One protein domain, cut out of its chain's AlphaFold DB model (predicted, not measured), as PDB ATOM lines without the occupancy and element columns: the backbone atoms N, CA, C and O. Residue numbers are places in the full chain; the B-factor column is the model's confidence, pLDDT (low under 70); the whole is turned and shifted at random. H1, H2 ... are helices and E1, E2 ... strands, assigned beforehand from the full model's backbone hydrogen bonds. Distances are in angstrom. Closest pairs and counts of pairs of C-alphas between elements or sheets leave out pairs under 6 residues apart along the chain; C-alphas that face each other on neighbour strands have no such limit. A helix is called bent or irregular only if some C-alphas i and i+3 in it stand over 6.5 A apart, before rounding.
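What this domain is: This is residues 16 to 112 and 120 to 132 of the 132 residues of the protein "Protein containing DUF1593" of Rhodopirellula europaea 6C (UniProt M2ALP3). A small sheet of three parallel strands lies between helices in three layers, with H1 and H2 over one face and H4 alone over the other, while short H3 folds back on H2. The loop of residues 51 to 68 lies toward one end of the long axis and Arg 88 toward the other. The printed part has 110 residues, with four named helices and three named strands in the order E1 H1 E2 H2 H3 E3 H4, and its class is mixed. It is compact, with a radius of gyration of the C-alphas of 14.5 A, and flat, spanning 47 by 33 by 17 A.

Where its parts are: Find C-alpha 16 at (-34.609, -27.886, -41.092), where E1, residues 16 to 21, begins. Next come H1, residues 27 to 36, and E2, residues 43 to 50, 19.0 A long, which bends by 63 degrees at residue 46. H2, residues 69 to 86, 24.3 A long, has a kink of 42 degrees near residue 80 and is irregular: C-alphas 81 and 84 are 7.5 A apart. Then find H3, residues 96 to 101, E3, residues 103 to 105, and H4, residues 122 to 131, ending at (-31.472, -27.606, -50.872).

How they stand to each other: Look at inner strand E2: N 19 and O 47 are 2.9 A apart towards E1, and N 104 and O 48 are 3.0 A apart towards E3, within hydrogen-bond range. E1, H1, E2 and E2, H2 H3, E3 are strand-helix-strand units, parallel neighbour strands joined through helices, with right-handed crossovers. H2 and H4 are on opposite faces, at heights over the sheet of 11.0 A and 8.8 A. H2 touches H1, closest at C-alphas 75 and 34, 6.4 A, with its residues 71 to 75 alone. H2 and H3 form a helical hairpin, closest at C-alphas 80 and 96, 5.6 A; H3 only grazes the sheet. Every O i to N i+4 pair is within hydrogen-bond range in H1, H3 and H4, and 11 of 14 in H2.

The domain as a whole: The C-alphas of Thr 61 and Arg 88, 47.5 A, are the two farthest apart. Residues 113 to 119 are not printed, and C-alphas 112 and 120 are 13.1 A apart across the cut. The link from E2 to H2 is long; no printed residue is under 70 in pLDDT.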
ATOM      1  N   ARG A  16     -34.085 -27.034 -40.019       97.69
ATOM      2  CA  ARG A  16     -34.609 -27.886 -41.092       97.69
ATOM      3  C   ARG A  16     -33.922 -29.248 -41.020       97.69
ATOM      4  O   ARG A  16     -32.699 -29.298 -40.879       97.69
ATOM      5  N   LEU A  17     -34.682 -30.336 -41.100       98.12
ATOM      6  CA  LEU A  17     -34.165 -31.697 -40.967       98.12
ATOM      7  C   LEU A  17     -34.794 -32.642 -41.995       98.12
ATOM      8  O   LEU A  17     -36.013 -32.775 -42.083       98.12
ATOM      9  N   ILE A  18     -33.934 -33.366 -42.708       98.56
ATOM     10  CA  ILE A  18     -34.288 -34.576 -43.453       98.56
ATOM     11  C   ILE A  18     -33.618 -35.749 -42.746       98.56
ATOM     12  O   ILE A  18     -32.421 -35.701 -42.463       98.56
ATOM     13  N   VAL A  19     -34.385 -36.801 -42.475       98.25
ATOM     14  CA  VAL A  19     -33.871 -38.051 -41.916       98.25
ATOM     15  C   VAL A  19     -33.823 -39.114 -43.000       98.25
ATOM     16  O   VAL A  19     -34.798 -39.323 -43.721       98.25
ATOM     17  N   MET A  20     -32.689 -39.805 -43.077       97.69
ATOM     18  CA  MET A  20     -32.504 -41.021 -43.858       97.69
ATOM     19  C   MET A  20     -32.149 -42.152 -42.894       97.69
ATOM     20  O   MET A  20     -31.220 -41.992 -42.104       97.69
ATOM     21  N   ALA A  21     -32.891 -43.256 -42.939       97.44
ATOM     22  CA  ALA A  21     -32.680 -44.393 -42.047       97.44
ATOM     23  C   ALA A  21     -32.952 -45.719 -42.764       97.44
ATOM     24  O   ALA A  21     -33.907 -45.828 -43.540       97.44
ATOM     25  N   ASP A  22     -32.159 -46.746 -42.465       96.56
ATOM     26  CA  ASP A  22     -32.357 -48.127 -42.912       96.56
ATOM     27  C   ASP A  22     -33.405 -48.849 -42.062       96.56
ATOM     28  O   ASP A  22     -33.168 -49.875 -41.426       96.56
ATOM     29  N   MET A  23     -34.612 -48.279 -42.086       97.31
ATOM     30  CA  MET A  23     -35.762 -48.703 -41.297       97.31
ATOM     31  C   MET A  23     -35.964 -50.223 -41.338       97.31
ATOM     32  O   MET A  23     -36.137 -50.824 -42.399       97.31
ATOM     33  N   GLY A  24     -36.022 -50.840 -40.157       92.38
ATOM     34  CA  GLY A  24     -36.282 -52.270 -40.005       92.38
ATOM     35  C   GLY A  24     -35.039 -53.156 -40.070       92.38
ATOM     36  O   GLY A  24     -35.195 -54.379 -40.038       92.38
ATOM     37  N   ASN A  25     -33.841 -52.566 -40.130       94.19
ATOM     38  CA  ASN A  25     -32.607 -53.273 -39.820       94.19
ATOM     39  C   ASN A  25     -32.505 -53.568 -38.312       94.19
ATOM     40  O   ASN A  25     -32.388 -54.738 -37.936       94.19
ATOM     41  N   GLU A  26     -32.610 -52.545 -37.458       94.31
ATOM     42  CA  GLU A  26     -32.567 -52.665 -36.002       94.31
ATOM     43  C   GLU A  26     -33.789 -51.984 -35.337       94.31
ATOM     44  O   GLU A  26     -34.517 -51.189 -35.942       94.31
ATOM     45  N   PRO A  27     -34.145 -52.360 -34.091       94.69
ATOM     46  CA  PRO A  27     -35.293 -51.758 -33.412       94.69
ATOM     47  C   PRO A  27     -35.101 -50.281 -33.041       94.69
ATOM     48  O   PRO A  27     -36.087 -49.585 -32.789       94.69
ATOM     49  N   ASP A  28     -33.860 -49.809 -32.937       96.00
ATOM     50  CA  ASP A  28     -33.533 -48.463 -32.479       96.00
ATOM     51  C   ASP A  28     -33.859 -47.388 -33.516       96.00
ATOM     52  O   ASP A  28     -34.272 -46.307 -33.098       96.00
ATOM     53  N   GLU A  29     -33.832 -47.677 -34.823       96.00
ATOM     54  CA  GLU A  29     -34.358 -46.745 -35.834       96.00
ATOM     55  C   GLU A  29     -35.805 -46.340 -35.507       96.00
ATOM     56  O   GLU A  29     -36.143 -45.158 -35.444       96.00
ATOM     57  N   VAL A  30     -36.672 -47.314 -35.207       97.50
ATOM     58  CA  VAL A  30     -38.082 -47.047 -34.872       97.50
ATOM     59  C   VAL A  30     -38.200 -46.265 -33.558       97.50
ATOM     60  O   VAL A  30     -39.018 -45.350 -33.460       97.50
ATOM     61  N   GLN A  31     -37.377 -46.580 -32.554       98.06
ATOM     62  CA  GLN A  31     -37.387 -45.891 -31.256       98.06
ATOM     63  C   GLN A  31     -36.924 -44.435 -31.370       98.06
ATOM     64  O   GLN A  31     -37.550 -43.536 -30.806       98.06
ATOM     65  N   GLN A  32     -35.850 -44.191 -32.121       97.50
ATOM     66  CA  GLN A  32     -35.328 -42.853 -32.378       97.50
ATOM     67  C   GLN A  32     -36.337 -42.019 -33.170       97.50
ATOM     68  O   GLN A  32     -36.544 -40.852 -32.843       97.50
ATOM     69  N   MET A  33     -37.024 -42.610 -34.155       98.31
ATOM     70  CA  MET A  33     -38.053 -41.907 -34.924       98.31
ATOM     71  C   MET A  33     -39.312 -41.623 -34.102       98.31
ATOM     72  O   MET A  33     -39.853 -40.522 -34.183       98.31
ATOM     73  N   ALA A  34     -39.744 -42.554 -33.245       98.12
ATOM     74  CA  ALA A  34     -40.818 -42.295 -32.286       98.12
ATOM     75  C   ALA A  34     -40.465 -41.119 -31.362       98.12
ATOM     76  O   ALA A  34     -41.291 -40.236 -31.138       98.12
ATOM     77  N   HIS A  35     -39.223 -41.065 -30.872       98.19
ATOM     78  CA  HIS A  35     -38.750 -39.969 -30.034       98.19
ATOM     79  C   HIS A  35     -38.666 -38.642 -30.803       98.19
ATOM     80  O   HIS A  35     -39.116 -37.619 -30.293       98.19
ATOM     81  N   LEU A  36     -38.171 -38.648 -32.045       98.31
ATOM     82  CA  LEU A  36     -38.141 -37.468 -32.918       98.31
ATOM     83  C   LEU A  36     -39.545 -36.897 -33.145       98.31
ATOM     84  O   LEU A  36     -39.749 -35.688 -33.031       98.31
ATOM     85  N   LEU A  37     -40.530 -37.764 -33.395       98.44
ATOM     86  CA  LEU A  37     -41.931 -37.373 -33.522       98.44
ATOM     87  C   LEU A  37     -42.532 -36.836 -32.218       98.44
ATOM     88  O   LEU A  37     -43.608 -36.270 -32.293       98.44
ATOM     89  N   MET A  38     -41.872 -36.964 -31.059       97.94
ATOM     90  CA  MET A  38     -42.234 -36.298 -29.791       97.94
ATOM     91  C   MET A  38     -41.525 -34.943 -29.578       97.94
ATOM     92  O   MET A  38     -41.883 -34.220 -28.652       97.94
ATOM     93  N   TYR A  39     -40.694 -34.506 -30.540       97.31
ATOM     94  CA  TYR A  39     -40.163 -33.136 -30.627       97.31
ATOM     95  C   TYR A  39     -40.355 -32.432 -31.990       97.31
ATOM     96  O   TYR A  39     -39.749 -31.384 -32.229       97.31
ATOM     97  N   ALA A  40     -41.200 -32.941 -32.895       97.69
ATOM     98  CA  ALA A  40     -41.392 -32.336 -34.221       97.69
ATOM     99  C   ALA A  40     -42.035 -30.933 -34.186       97.69
ATOM    100  O   ALA A  40     -42.029 -30.229 -35.190       97.69
ATOM    101  N   ASN A  41     -42.527 -30.458 -33.037       97.50
ATOM    102  CA  ASN A  41     -42.891 -29.051 -32.883       97.50
ATOM    103  C   ASN A  41     -41.689 -28.099 -32.801       97.50
ATOM    104  O   ASN A  41     -41.874 -26.894 -32.944       97.50
ATOM    105  N   ARG A  42     -40.468 -28.603 -32.589       96.56
ATOM    106  CA  ARG A  42     -39.234 -27.805 -32.462       96.56
ATOM    107  C   ARG A  42     -38.302 -27.905 -33.675       96.56
ATOM    108  O   ARG A  42     -37.300 -27.198 -33.724       96.56
ATOM    109  N   ILE A  43     -38.621 -28.764 -34.640       96.88
ATOM    110  CA  ILE A  43     -37.792 -29.066 -35.811       96.88
ATOM    111  C   ILE A  43     -38.686 -29.025 -37.049       96.88
ATOM    112  O   ILE A  43     -39.793 -29.559 -37.019       96.88
ATOM    113  N   ASP A  44     -38.210 -28.427 -38.138       97.50
ATOM    114  CA  ASP A  44     -38.911 -28.475 -39.420       97.50
ATOM    115  C   ASP A  44     -38.500 -29.750 -40.158       97.50
ATOM    116  O   ASP A  44     -37.456 -29.815 -40.808       97.50
ATOM    117  N   LEU A  45     -39.307 -30.802 -39.994       98.25
ATOM    118  CA  LEU A  45     -39.129 -32.061 -40.714       98.25
ATOM    119  C   LEU A  45     -39.544 -31.882 -42.174       98.25
ATOM    120  O   LEU A  45     -40.698 -31.568 -42.461       98.25
ATOM    121  N   GLU A  46     -38.613 -32.123 -43.088       98.44
ATOM    122  CA  GLU A  46     -38.806 -31.951 -44.534       98.44
ATOM    123  C   GLU A  46     -38.662 -33.258 -45.315       98.44
ATOM    124  O   GLU A  46     -39.021 -33.321 -46.490       98.44
ATOM    125  N   GLY A  47     -38.188 -34.321 -44.661       98.44
ATOM    126  CA  GLY A  47     -38.099 -35.649 -45.253       98.44
ATOM    127  C   GLY A  47     -37.932 -36.756 -44.224       98.44
ATOM    128  O   GLY A  47     -37.149 -36.630 -43.284       98.44
ATOM    129  N   LEU A  48     -38.670 -37.845 -44.437       98.75
ATOM    130  CA  LEU A  48     -38.556 -39.109 -43.713       98.75
ATOM    131  C   LEU A  48     -38.310 -40.213 -44.747       98.75
ATOM    132  O   LEU A  48     -39.237 -40.707 -45.390       98.75
ATOM    133  N   ILE A  49     -37.043 -40.534 -44.984       98.69
ATOM    134  CA  ILE A  49     -36.623 -41.360 -46.115       98.69
ATOM    135  C   ILE A  49     -36.146 -42.716 -45.600       98.69
ATOM    136  O   ILE A  49     -35.145 -42.802 -44.891       98.69
ATOM    137  N   ALA A  50     -36.839 -43.788 -45.986       98.31
ATOM    138  CA  ALA A  50     -36.350 -45.143 -45.754       98.31
ATOM    139  C   ALA A  50     -35.315 -45.486 -46.829       98.31
ATOM    140  O   ALA A  50     -35.665 -45.550 -48.006       98.31
ATOM    141  N   CYS A  51     -34.056 -45.685 -46.458       96.81
ATOM    142  CA  CYS A  51     -32.969 -45.992 -47.390       96.81
ATOM    143  C   CYS A  51     -32.363 -47.371 -47.117       96.81
ATOM    144  O   CYS A  51     -32.729 -48.048 -46.162       96.81
ATOM    145  N   SER A  52     -31.465 -47.819 -47.988       96.81
ATOM    146  CA  SER A  52     -30.640 -48.993 -47.726       96.81
ATOM    147  C   SER A  52     -29.524 -48.685 -46.717       96.81
ATOM    148  O   SER A  52     -29.202 -47.532 -46.425       96.81
ATOM    149  N   GLY A  53     -28.903 -49.743 -46.208       95.69
ATOM    150  CA  GLY A  53     -27.753 -49.719 -45.313       95.69
ATOM    151  C   GLY A  53     -26.908 -50.979 -45.496       95.69
ATOM    152  O   GLY A  53     -27.225 -51.846 -46.304       95.69
ATOM    153  N   LYS A  54     -25.823 -51.125 -44.727       95.50
ATOM    154  CA  LYS A  54     -24.913 -52.291 -44.830       95.50
ATOM    155  C   LYS A  54     -25.611 -53.631 -44.570       95.50
ATOM    156  O   LYS A  54     -25.174 -54.670 -45.062       95.50
ATOM    157  N   TYR A  55     -26.664 -53.617 -43.763       96.00
ATOM    158  CA  TYR A  55     -27.377 -54.816 -43.334       96.00
ATOM    159  C   TYR A  55     -28.808 -54.908 -43.889       96.00
ATOM    160  O   TYR A  55     -29.493 -55.896 -43.625       96.00
ATOM    161  N   LEU A  56     -29.218 -53.933 -44.709       96.75
ATOM    162  CA  LEU A  56     -30.514 -53.856 -45.381       96.75
ATOM    163  C   LEU A  56     -30.315 -53.290 -46.796       96.75
ATOM    164  O   LEU A  56     -30.257 -52.078 -46.975       96.75
ATOM    165  N   HIS A  57     -30.157 -54.149 -47.800       97.12
ATOM    166  CA  HIS A  57     -29.951 -53.738 -49.196       97.12
ATOM    167  C   HIS A  57     -30.213 -54.898 -50.162       97.12
ATOM    168  O   HIS A  57     -30.164 -56.062 -49.768       97.12
ATOM    169  N   ALA A  58     -30.442 -54.589 -51.438       95.94
ATOM    170  CA  ALA A  58     -30.891 -55.540 -52.458       95.94
ATOM    171  C   ALA A  58     -30.029 -56.813 -52.587       95.94
ATOM    172  O   ALA A  58     -30.561 -57.884 -52.867       95.94
ATOM    173  N   ASP A  59     -28.723 -56.725 -52.326       95.88
ATOM    174  CA  ASP A  59     -27.789 -57.858 -52.463       95.88
ATOM    175  C   ASP A  59     -27.706 -58.761 -51.216       95.88
ATOM    176  O   ASP A  59     -26.901 -59.696 -51.162       95.88
ATOM    177  N   ARG A  60     -28.507 -58.494 -50.176       95.69
ATOM    178  CA  ARG A  60     -28.577 -59.332 -48.972       95.69
ATOM    179  C   ARG A  60     -29.181 -60.702 -49.287       95.69
ATOM    180  O   ARG A  60     -30.209 -60.822 -49.938       95.69
ATOM    181  N   THR A  61     -28.601 -61.760 -48.724       94.81
ATOM    182  CA  THR A  61     -29.081 -63.143 -48.920       94.81
ATOM    183  C   THR A  61     -30.008 -63.641 -47.811       94.81
ATOM    184  O   THR A  61     -30.502 -64.762 -47.880       94.81
ATOM    185  N   ASP A  62     -30.220 -62.850 -46.761       94.00
ATOM    186  CA  ASP A  62     -31.019 -63.208 -45.582       94.00
ATOM    187  C   ASP A  62     -32.418 -62.570 -45.576       94.00
ATOM    188  O   ASP A  62     -33.075 -62.517 -44.539       94.00
ATOM    189  N   GLY A  63     -32.876 -62.086 -46.737       89.75
ATOM    190  CA  GLY A  63     -34.219 -61.529 -46.937       89.75
ATOM    191  C   GLY A  63     -34.376 -60.058 -46.541       89.75
ATOM    192  O   GLY A  63     -35.467 -59.508 -46.664       89.75
ATOM    193  N   ARG A  64     -33.305 -59.393 -46.091       92.88
ATOM    194  CA  ARG A  64     -33.282 -57.951 -45.792       92.88
ATOM    195  C   ARG A  64     -32.917 -57.136 -47.035       92.88
ATOM    196  O   ARG A  64     -31.880 -56.481 -47.071       92.88
ATOM    197  N   THR A  65     -33.752 -57.228 -48.067       95.69
ATOM    198  CA  THR A  65     -33.425 -56.750 -49.422       95.69
ATOM    199  C   THR A  65     -34.104 -55.450 -49.836       95.69
ATOM    200  O   THR A  65     -33.730 -54.861 -50.845       95.69
ATOM    201  N   GLU A  66     -35.096 -54.994 -49.078       95.50
ATOM    202  CA  GLU A  66     -35.969 -53.891 -49.477       95.50
ATOM    203  C   GLU A  66     -36.026 -52.814 -48.394       95.50
ATOM    204  O   GLU A  66     -36.043 -53.109 -47.198       95.50
ATOM    205  N   THR A  67     -36.075 -51.556 -48.830       97.50
ATOM    206  CA  THR A  67     -36.345 -50.398 -47.968       97.50
ATOM    207  C   THR A  67     -37.758 -50.469 -47.398       97.50
ATOM    208  O   THR A  67     -38.670 -50.911 -48.096       97.50
ATOM    209  N   ARG A  68     -37.954 -49.965 -46.175       97.81
ATOM    210  CA  ARG A  68     -39.213 -50.118 -45.428       97.81
ATOM    211  C   ARG A  68     -39.900 -48.798 -45.038       97.81
ATOM    212  O   ARG A  68     -39.960 -48.459 -43.850       97.81
ATOM    213  N   PRO A  69     -40.407 -48.002 -46.001       98.38
ATOM    214  CA  PRO A  69     -41.098 -46.742 -45.707       98.38
ATOM    215  C   PRO A  69     -42.401 -46.937 -44.915       98.38
ATOM    216  O   PRO A  69     -42.843 -46.021 -44.224       98.38
ATOM    217  N   GLU A  70     -43.006 -48.126 -44.950       98.62
ATOM    218  CA  GLU A  70     -44.188 -48.472 -44.158       98.62
ATOM    219  C   GLU A  70     -43.955 -48.330 -42.650       98.62
ATOM    220  O   GLU A  70     -44.886 -48.015 -41.914       98.62
ATOM    221  N   LEU A  71     -42.713 -48.479 -42.176       98.56
ATOM    222  CA  LEU A  71     -42.392 -48.270 -40.765       98.56
ATOM    223  C   LEU A  71     -42.512 -46.794 -40.361       98.56
ATOM    224  O   LEU A  71     -42.993 -46.507 -39.264       98.56
ATOM    225  N   PHE A  72     -42.167 -45.857 -41.251       98.75
ATOM    226  CA  PHE A  72     -42.473 -44.441 -41.033       98.75
ATOM    227  C   PHE A  72     -43.979 -44.185 -41.050       98.75
ATOM    228  O   PHE A  72     -44.471 -43.445 -40.201       98.75
ATOM    229  N   HIS A  73     -44.727 -44.807 -41.966       98.81
ATOM    230  CA  HIS A  73     -46.185 -44.667 -41.992       98.81
ATOM    231  C   HIS A  73     -46.826 -45.136 -40.682       98.81
ATOM    232  O   HIS A  73     -47.594 -44.378 -40.096       98.81
ATOM    233  N   ASN A  74     -46.426 -46.299 -40.161       98.75
ATOM    234  CA  ASN A  74     -46.917 -46.821 -38.882       98.75
ATOM    235  C   ASN A  74     -46.611 -45.873 -37.709       98.75
ATOM    236  O   ASN A  74     -47.459 -45.649 -36.846       98.75
ATOM    237  N   LEU A  75     -45.409 -45.287 -37.680       98.81
ATOM    238  CA  LEU A  75     -45.034 -44.291 -36.673       98.81
ATOM    239  C   LEU A  75     -45.897 -43.027 -36.770       98.81
ATOM    240  O   LEU A  75     -46.328 -42.494 -35.748       98.81
ATOM    241  N   VAL A  76     -46.174 -42.552 -37.986       98.88
ATOM    242  CA  VAL A  76     -47.012 -41.367 -38.207       98.88
ATOM    243  C   VAL A  76     -48.498 -41.657 -37.938       98.88
ATOM    244  O   VAL A  76     -49.230 -40.759 -37.512       98.88
ATOM    245  N   ASP A  77     -48.955 -42.893 -38.135       98.88
ATOM    246  CA  ASP A  77     -50.283 -43.355 -37.721       98.88
ATOM    247  C   ASP A  77     -50.418 -43.312 -36.196       98.88
ATOM    248  O   ASP A  77     -51.322 -42.647 -35.695       98.88
ATOM    249  N   ALA A  78     -49.458 -43.876 -35.459       98.69
ATOM    250  CA  ALA A  78     -49.433 -43.793 -33.997       98.69
ATOM    251  C   ALA A  78     -49.327 -42.342 -33.487       98.69
ATOM    252  O   ALA A  78     -50.008 -41.953 -32.540       98.69
ATOM    253  N   TYR A  79     -48.514 -41.503 -34.138       98.75
ATOM    254  CA  TYR A  79     -48.433 -40.071 -33.834       98.75
ATOM    255  C   TYR A  79     -49.785 -39.361 -34.007       98.75
ATOM    256  O   TYR A  79     -50.159 -38.534 -33.173       98.75
ATOM    257  N   ALA A  80     -50.541 -39.691 -35.059       98.69
ATOM    258  CA  ALA A  80     -51.843 -39.081 -35.324       98.69
ATOM    259  C   ALA A  80     -52.864 -39.353 -34.207       98.69
ATOM    260  O   ALA A  80     -53.743 -38.527 -33.975       98.69
ATOM    261  N   GLU A  81     -52.729 -40.467 -33.486       98.62
ATOM    262  CA  GLU A  81     -53.582 -40.786 -32.336       98.62
ATOM    263  C   GLU A  81     -53.300 -39.891 -31.118       98.62
ATOM    264  O   GLU A  81     -54.182 -39.681 -30.284       98.62
ATOM    265  N   VAL A  82     -52.082 -39.347 -31.000       98.12
ATOM    266  CA  VAL A  82     -51.631 -38.620 -29.800       98.12
ATOM    267  C   VAL A  82     -51.383 -37.129 -30.018       98.12
ATOM    268  O   VAL A  82     -51.330 -36.387 -29.035       98.12
ATOM    269  N   VAL A  83     -51.267 -36.660 -31.264       98.25
ATOM    270  CA  VAL A  83     -50.908 -35.265 -31.585       98.25
ATOM    271  C   VAL A  83     -51.837 -34.233 -30.943       98.25
ATOM    272  O   VAL A  83     -51.368 -33.213 -30.444       98.25
ATOM    273  N   GLU A  84     -53.138 -34.508 -30.864       97.94
ATOM    274  CA  GLU A  84     -54.092 -33.588 -30.234       97.94
ATOM    275  C   GLU A  84     -53.858 -33.456 -28.725       97.94
ATOM    276  O   GLU A  84     -54.094 -32.395 -28.154       97.94
ATOM    277  N   ASN A  85     -53.325 -34.490 -28.066       98.31
ATOM    278  CA  ASN A  85     -52.879 -34.364 -26.680       98.31
ATOM    279  C   ASN A  85     -51.592 -33.539 -26.583       98.31
ATOM    280  O   ASN A  85     -51.495 -32.696 -25.695       98.31
ATOM    281  N   LEU A  86     -50.637 -33.726 -27.500       98.00
ATOM    282  CA  LEU A  86     -49.382 -32.962 -27.528       98.00
ATOM    283  C   LEU A  86     -49.628 -31.460 -27.729       98.00
ATOM    284  O   LEU A  86     -49.060 -30.645 -27.002       98.00
ATOM    285  N   LYS A  87     -50.547 -31.099 -28.634       97.00
ATOM    286  CA  LYS A  87     -50.966 -29.710 -28.909       97.00
ATOM    287  C   LYS A  87     -51.554 -28.989 -27.688       97.00
ATOM    288  O   LYS A  87     -51.592 -27.767 -27.655       97.00
ATOM    289  N   ARG A  88     -51.976 -29.712 -26.643       97.50
ATOM    290  CA  ARG A  88     -52.423 -29.105 -25.373       97.50
ATOM    291  C   ARG A  88     -51.268 -28.591 -24.513       97.50
ATOM    292  O   ARG A  88     -51.517 -27.834 -23.578       97.50
ATOM    293  N   HIS A  89     -50.041 -29.039 -24.781       96.81
ATOM    294  CA  HIS A  89     -48.842 -28.651 -24.040       96.81
ATOM    295  C   HIS A  89     -48.066 -27.533 -24.738       96.81
ATOM    296  O   HIS A  89     -47.536 -26.656 -24.061       96.81
ATOM    297  N   GLU A  90     -48.002 -27.563 -26.069       96.62
ATOM    298  CA  GLU A  90     -47.354 -26.538 -26.887       96.62
ATOM    299  C   GLU A  90     -47.872 -26.599 -28.332       96.62
ATOM    300  O   GLU A  90     -48.193 -27.676 -28.838       96.62
ATOM    301  N   ASP A  91     -47.908 -25.454 -29.013       94.56
ATOM    302  CA  ASP A  91     -48.241 -25.365 -30.435       94.56
ATOM    303  C   ASP A  91     -47.081 -25.824 -31.343       94.56
ATOM    304  O   ASP A  91     -45.958 -26.099 -30.913       94.56
ATOM    305  N   GLY A  92     -47.344 -25.865 -32.652       95.81
ATOM    306  CA  GLY A  92     -46.310 -26.024 -33.681       95.81
ATOM    307  C   GLY A  92     -46.032 -27.462 -34.111       95.81
ATOM    308  O   GLY A  92     -45.155 -27.672 -34.948       95.81
ATOM    309  N   TRP A  93     -46.779 -28.420 -33.565       98.31
ATOM    310  CA  TRP A  93     -46.813 -29.816 -33.989       98.31
ATOM    311  C   TRP A  93     -47.316 -29.963 -35.436       98.31
ATOM    312  O   TRP A  93     -48.416 -29.485 -35.721       98.31
ATOM    313  N   PRO A  94     -46.569 -30.611 -36.356       98.06
ATOM    314  CA  PRO A  94     -47.019 -30.795 -37.734       98.06
ATOM    315  C   PRO A  94     -48.250 -31.695 -37.831       98.06
ATOM    316  O   PRO A  94     -48.414 -32.658 -37.080       98.06
ATOM    317  N   GLU A  95     -49.093 -31.435 -38.823       98.25
ATOM    318  CA  GLU A  95     -50.197 -32.333 -39.136       98.25
ATOM    319  C   GLU A  95     -49.672 -33.683 -39.623       98.25
ATOM    320  O   GLU A  95     -48.718 -33.775 -40.401       98.25
ATOM    321  N   ALA A  96     -50.330 -34.763 -39.212       98.62
ATOM    322  CA  ALA A  96     -49.895 -36.098 -39.597       98.62
ATOM    323  C   ALA A  96     -50.004 -36.309 -41.128       98.62
ATOM    324  O   ALA A  96     -49.244 -37.081 -41.713       98.62
ATOM    325  N   THR A  97     -50.927 -35.618 -41.803       98.69
ATOM    326  CA  THR A  97     -51.043 -35.620 -43.273       98.69
ATOM    327  C   THR A  97     -49.810 -35.026 -43.951       98.69
ATOM    328  O   THR A  97     -49.355 -35.571 -44.954       98.69
ATOM    329  N   TYR A  98     -49.231 -33.968 -43.376       98.69
ATOM    330  CA  TYR A  98     -47.962 -33.405 -43.829       98.69
ATOM    331  C   TYR A  98     -46.809 -34.383 -43.588       98.69
ATOM    332  O   TYR A  98     -46.048 -34.672 -44.503       98.69
ATOM    333  N   LEU A  99     -46.724 -34.983 -42.397       98.81
ATOM    334  CA  LEU A  99     -45.684 -35.981 -42.125       98.81
ATOM    335  C   LEU A  99     -45.742 -37.162 -43.106       98.81
ATOM    336  O   LEU A  99     -44.705 -37.614 -43.575       98.81
ATOM    337  N   ARG A 100     -46.940 -37.625 -43.490       98.81
ATOM    338  CA  ARG A 100     -47.086 -38.657 -44.533       98.81
ATOM    339  C   ARG A 100     -46.632 -38.174 -45.908       98.81
ATOM    340  O   ARG A 100     -46.079 -38.965 -46.666       98.81
ATOM    341  N   SER A 101     -46.855 -36.903 -46.242       98.62
ATOM    342  CA  SER A 101     -46.511 -36.365 -47.562       98.62
ATOM    343  C   SER A 101     -45.005 -36.217 -47.787       98.62
ATOM    344  O   SER A 101     -44.582 -36.168 -48.945       98.62
ATOM    345  N   ILE A 102     -44.201 -36.212 -46.719       98.69
ATOM    346  CA  ILE A 102     -42.733 -36.145 -46.768       98.69
ATOM    347  C   ILE A 102     -42.043 -37.511 -46.603       98.69
ATOM    348  O   ILE A 102     -40.812 -37.559 -46.577       98.69
ATOM    349  N   ILE A 103     -42.799 -38.613 -46.503       98.81
ATOM    350  CA  ILE A 103     -42.233 -39.970 -46.474       98.81
ATOM    351  C   ILE A 103     -41.864 -40.409 -47.888       98.81
ATOM    352  O   ILE A 103     -42.689 -40.328 -48.804       98.81
ATOM    353  N   ARG A 104     -40.647 -40.918 -48.085       98.50
ATOM    354  CA  ARG A 104     -40.231 -41.541 -49.351       98.50
ATOM    355  C   ARG A 104     -39.453 -42.827 -49.113       98.50
ATOM    356  O   ARG A 104     -38.800 -43.005 -48.088       98.50
ATOM    357  N   SER A 105     -39.489 -43.698 -50.116       98.00
ATOM    358  CA  SER A 105     -38.522 -44.782 -50.262       98.00
ATOM    359  C   SER A 105     -37.318 -44.264 -51.036       98.00
ATOM    360  O   SER A 105     -37.474 -43.692 -52.118       98.00
ATOM    361  N   GLY A 106     -36.134 -44.441 -50.470       96.31
ATOM    362  CA  GLY A 106     -34.863 -44.206 -51.130       96.31
ATOM    363  C   GLY A 106     -34.416 -45.398 -51.971       96.31
ATOM    364  O   GLY A 106     -35.179 -46.312 -52.277       96.31
ATOM    365  N   SER A 107     -33.143 -45.358 -52.340       94.69
ATOM    366  CA  SER A 107     -32.449 -46.409 -53.080       94.69
ATOM    367  C   SER A 107     -32.328 -47.705 -52.270       94.69
ATOM    368  O   SER A 107     -32.043 -47.658 -51.072       94.69
ATOM    369  N   ALA A 108     -32.536 -48.854 -52.924       94.94
ATOM    370  CA  ALA A 108     -32.428 -50.180 -52.309       94.94
ATOM    371  C   ALA A 108     -31.039 -50.822 -52.488       94.94
ATOM    372  O   ALA A 108     -30.700 -51.751 -51.752       94.94
ATOM    373  N   GLY A 109     -30.231 -50.358 -53.446       95.44
ATOM    374  CA  GLY A 109     -28.854 -50.811 -53.629       95.44
ATOM    375  C   GLY A 109     -27.917 -50.235 -52.570       95.44
ATOM    376  O   GLY A 109     -28.285 -49.336 -51.815       95.44
ATOM    377  N   TYR A 110     -26.707 -50.782 -52.468       95.69
ATOM    378  CA  TYR A 110     -25.799 -50.475 -51.365       95.69
ATOM    379  C   TYR A 110     -24.726 -49.444 -51.729       95.69
ATOM    380  O   TYR A 110     -23.907 -49.656 -52.619       95.69
ATOM    381  N   GLY A 111     -24.667 -48.363 -50.950       94.00
ATOM    382  CA  GLY A 111     -23.562 -47.409 -50.993       94.00
ATOM    383  C   GLY A 111     -23.414 -46.709 -52.344       94.00
ATOM    384  O   GLY A 111     -24.397 -46.389 -53.006       94.00
ATOM    385  N   ILE A 112     -22.167 -46.437 -52.735       95.00
ATOM    386  CA  ILE A 112     -21.864 -45.685 -53.960       95.00
ATOM    387  C   ILE A 112     -22.183 -46.473 -55.237       95.00
ATOM    388  O   ILE A 112     -22.388 -45.868 -56.283       95.00
ATOM    389  N   SER A 120     -31.606 -40.962 -60.136       94.19
ATOM    390  CA  SER A 120     -32.416 -40.078 -59.290       94.19
ATOM    391  C   SER A 120     -33.834 -40.632 -59.117       94.19
ATOM    392  O   SER A 120     -34.540 -40.921 -60.084       94.19
ATOM    393  N   ASN A 121     -34.269 -40.733 -57.868       95.19
ATOM    394  CA  ASN A 121     -35.595 -41.177 -57.452       95.19
ATOM    395  C   ASN A 121     -36.331 -40.069 -56.678       95.19
ATOM    396  O   ASN A 121     -35.790 -38.988 -56.433       95.19
ATOM    397  N   GLU A 122     -37.572 -40.336 -56.278       97.12
ATOM    398  CA  GLU A 122     -38.407 -39.362 -55.562       97.12
ATOM    399  C   GLU A 122     -37.796 -38.890 -54.233       97.12
ATOM    400  O   GLU A 122     -37.969 -37.729 -53.874       97.12
ATOM    401  N   ALA A 123     -37.035 -39.738 -53.529       97.56
ATOM    402  CA  ALA A 123     -36.329 -39.341 -52.310       97.56
ATOM    403  C   ALA A 123     -35.165 -38.381 -52.605       97.56
ATOM    404  O   ALA A 123     -35.042 -37.344 -51.960       97.56
ATOM    405  N   SER A 124     -34.340 -38.672 -53.618       96.88
ATOM    406  CA  SER A 124     -33.254 -37.764 -54.024       96.88
ATOM    407  C   SER A 124     -33.783 -36.413 -54.516       96.88
ATOM    408  O   SER A 124     -33.269 -35.378 -54.108       96.88
ATOM    409  N   LYS A 125     -34.885 -36.403 -55.282       97.25
ATOM    410  CA  LYS A 125     -35.552 -35.170 -55.728       97.25
ATOM    411  C   LYS A 125     -36.115 -34.359 -54.563       97.25
ATOM    412  O   LYS A 125     -36.102 -33.135 -54.612       97.25
ATOM    413  N   GLN A 126     -36.610 -35.021 -53.515       97.62
ATOM    414  CA  GLN A 126     -37.061 -34.344 -52.300       97.62
ATOM    415  C   GLN A 126     -35.898 -33.652 -51.578       97.62
ATOM    416  O   GLN A 126     -36.058 -32.524 -51.122       97.62
ATOM    417  N   ILE A 127     -34.728 -34.296 -51.510       97.75
ATOM    418  CA  ILE A 127     -33.514 -33.685 -50.950       97.75
ATOM    419  C   ILE A 127     -33.067 -32.498 -51.813       97.75
ATOM    420  O   ILE A 127     -32.794 -31.427 -51.277       97.75
ATOM    421  N   GLU A 128     -33.035 -32.656 -53.140       97.00
ATOM    422  CA  GLU A 128     -32.708 -31.571 -54.075       97.00
ATOM    423  C   GLU A 128     -33.640 -30.367 -53.884       97.00
ATOM    424  O   GLU A 128     -33.160 -29.251 -53.719       97.00
ATOM    425  N   ALA A 129     -34.956 -30.593 -53.819       96.62
ATOM    426  CA  ALA A 129     -35.956 -29.541 -53.625       96.62
ATOM    427  C   ALA A 129     -35.863 -28.833 -52.262       96.62
ATOM    428  O   ALA A 129     -36.347 -27.714 -52.120       96.62
ATOM    429  N   ALA A 130     -35.272 -29.472 -51.251       95.62
ATOM    430  CA  ALA A 130     -35.016 -28.837 -49.963       95.62
ATOM    431  C   ALA A 130     -33.744 -27.968 -49.981       95.62
ATOM    432  O   ALA A 130     -33.637 -27.010 -49.209       95.62
ATOM    433  N   LEU A 131     -32.766 -28.289 -50.831       94.19
ATOM    434  CA  LEU A 131     -31.472 -27.606 -50.872       94.19
ATOM    435  C   LEU A 131     -31.397 -26.474 -51.905       94.19
ATOM    436  O   LEU A 131     -30.654 -25.517 -51.675       94.19
ATOM    437  N   LEU A 132     -32.104 -26.609 -53.029       92.25
ATOM    438  CA  LEU A 132     -32.043 -25.722 -54.199       92.25
ATOM    439  C   LEU A 132     -33.220 -24.742 -54.242       92.25
ATOM    440  O   LEU A 132     -32.972 -23.576 -54.625       92.25
TER     441      LEU A 132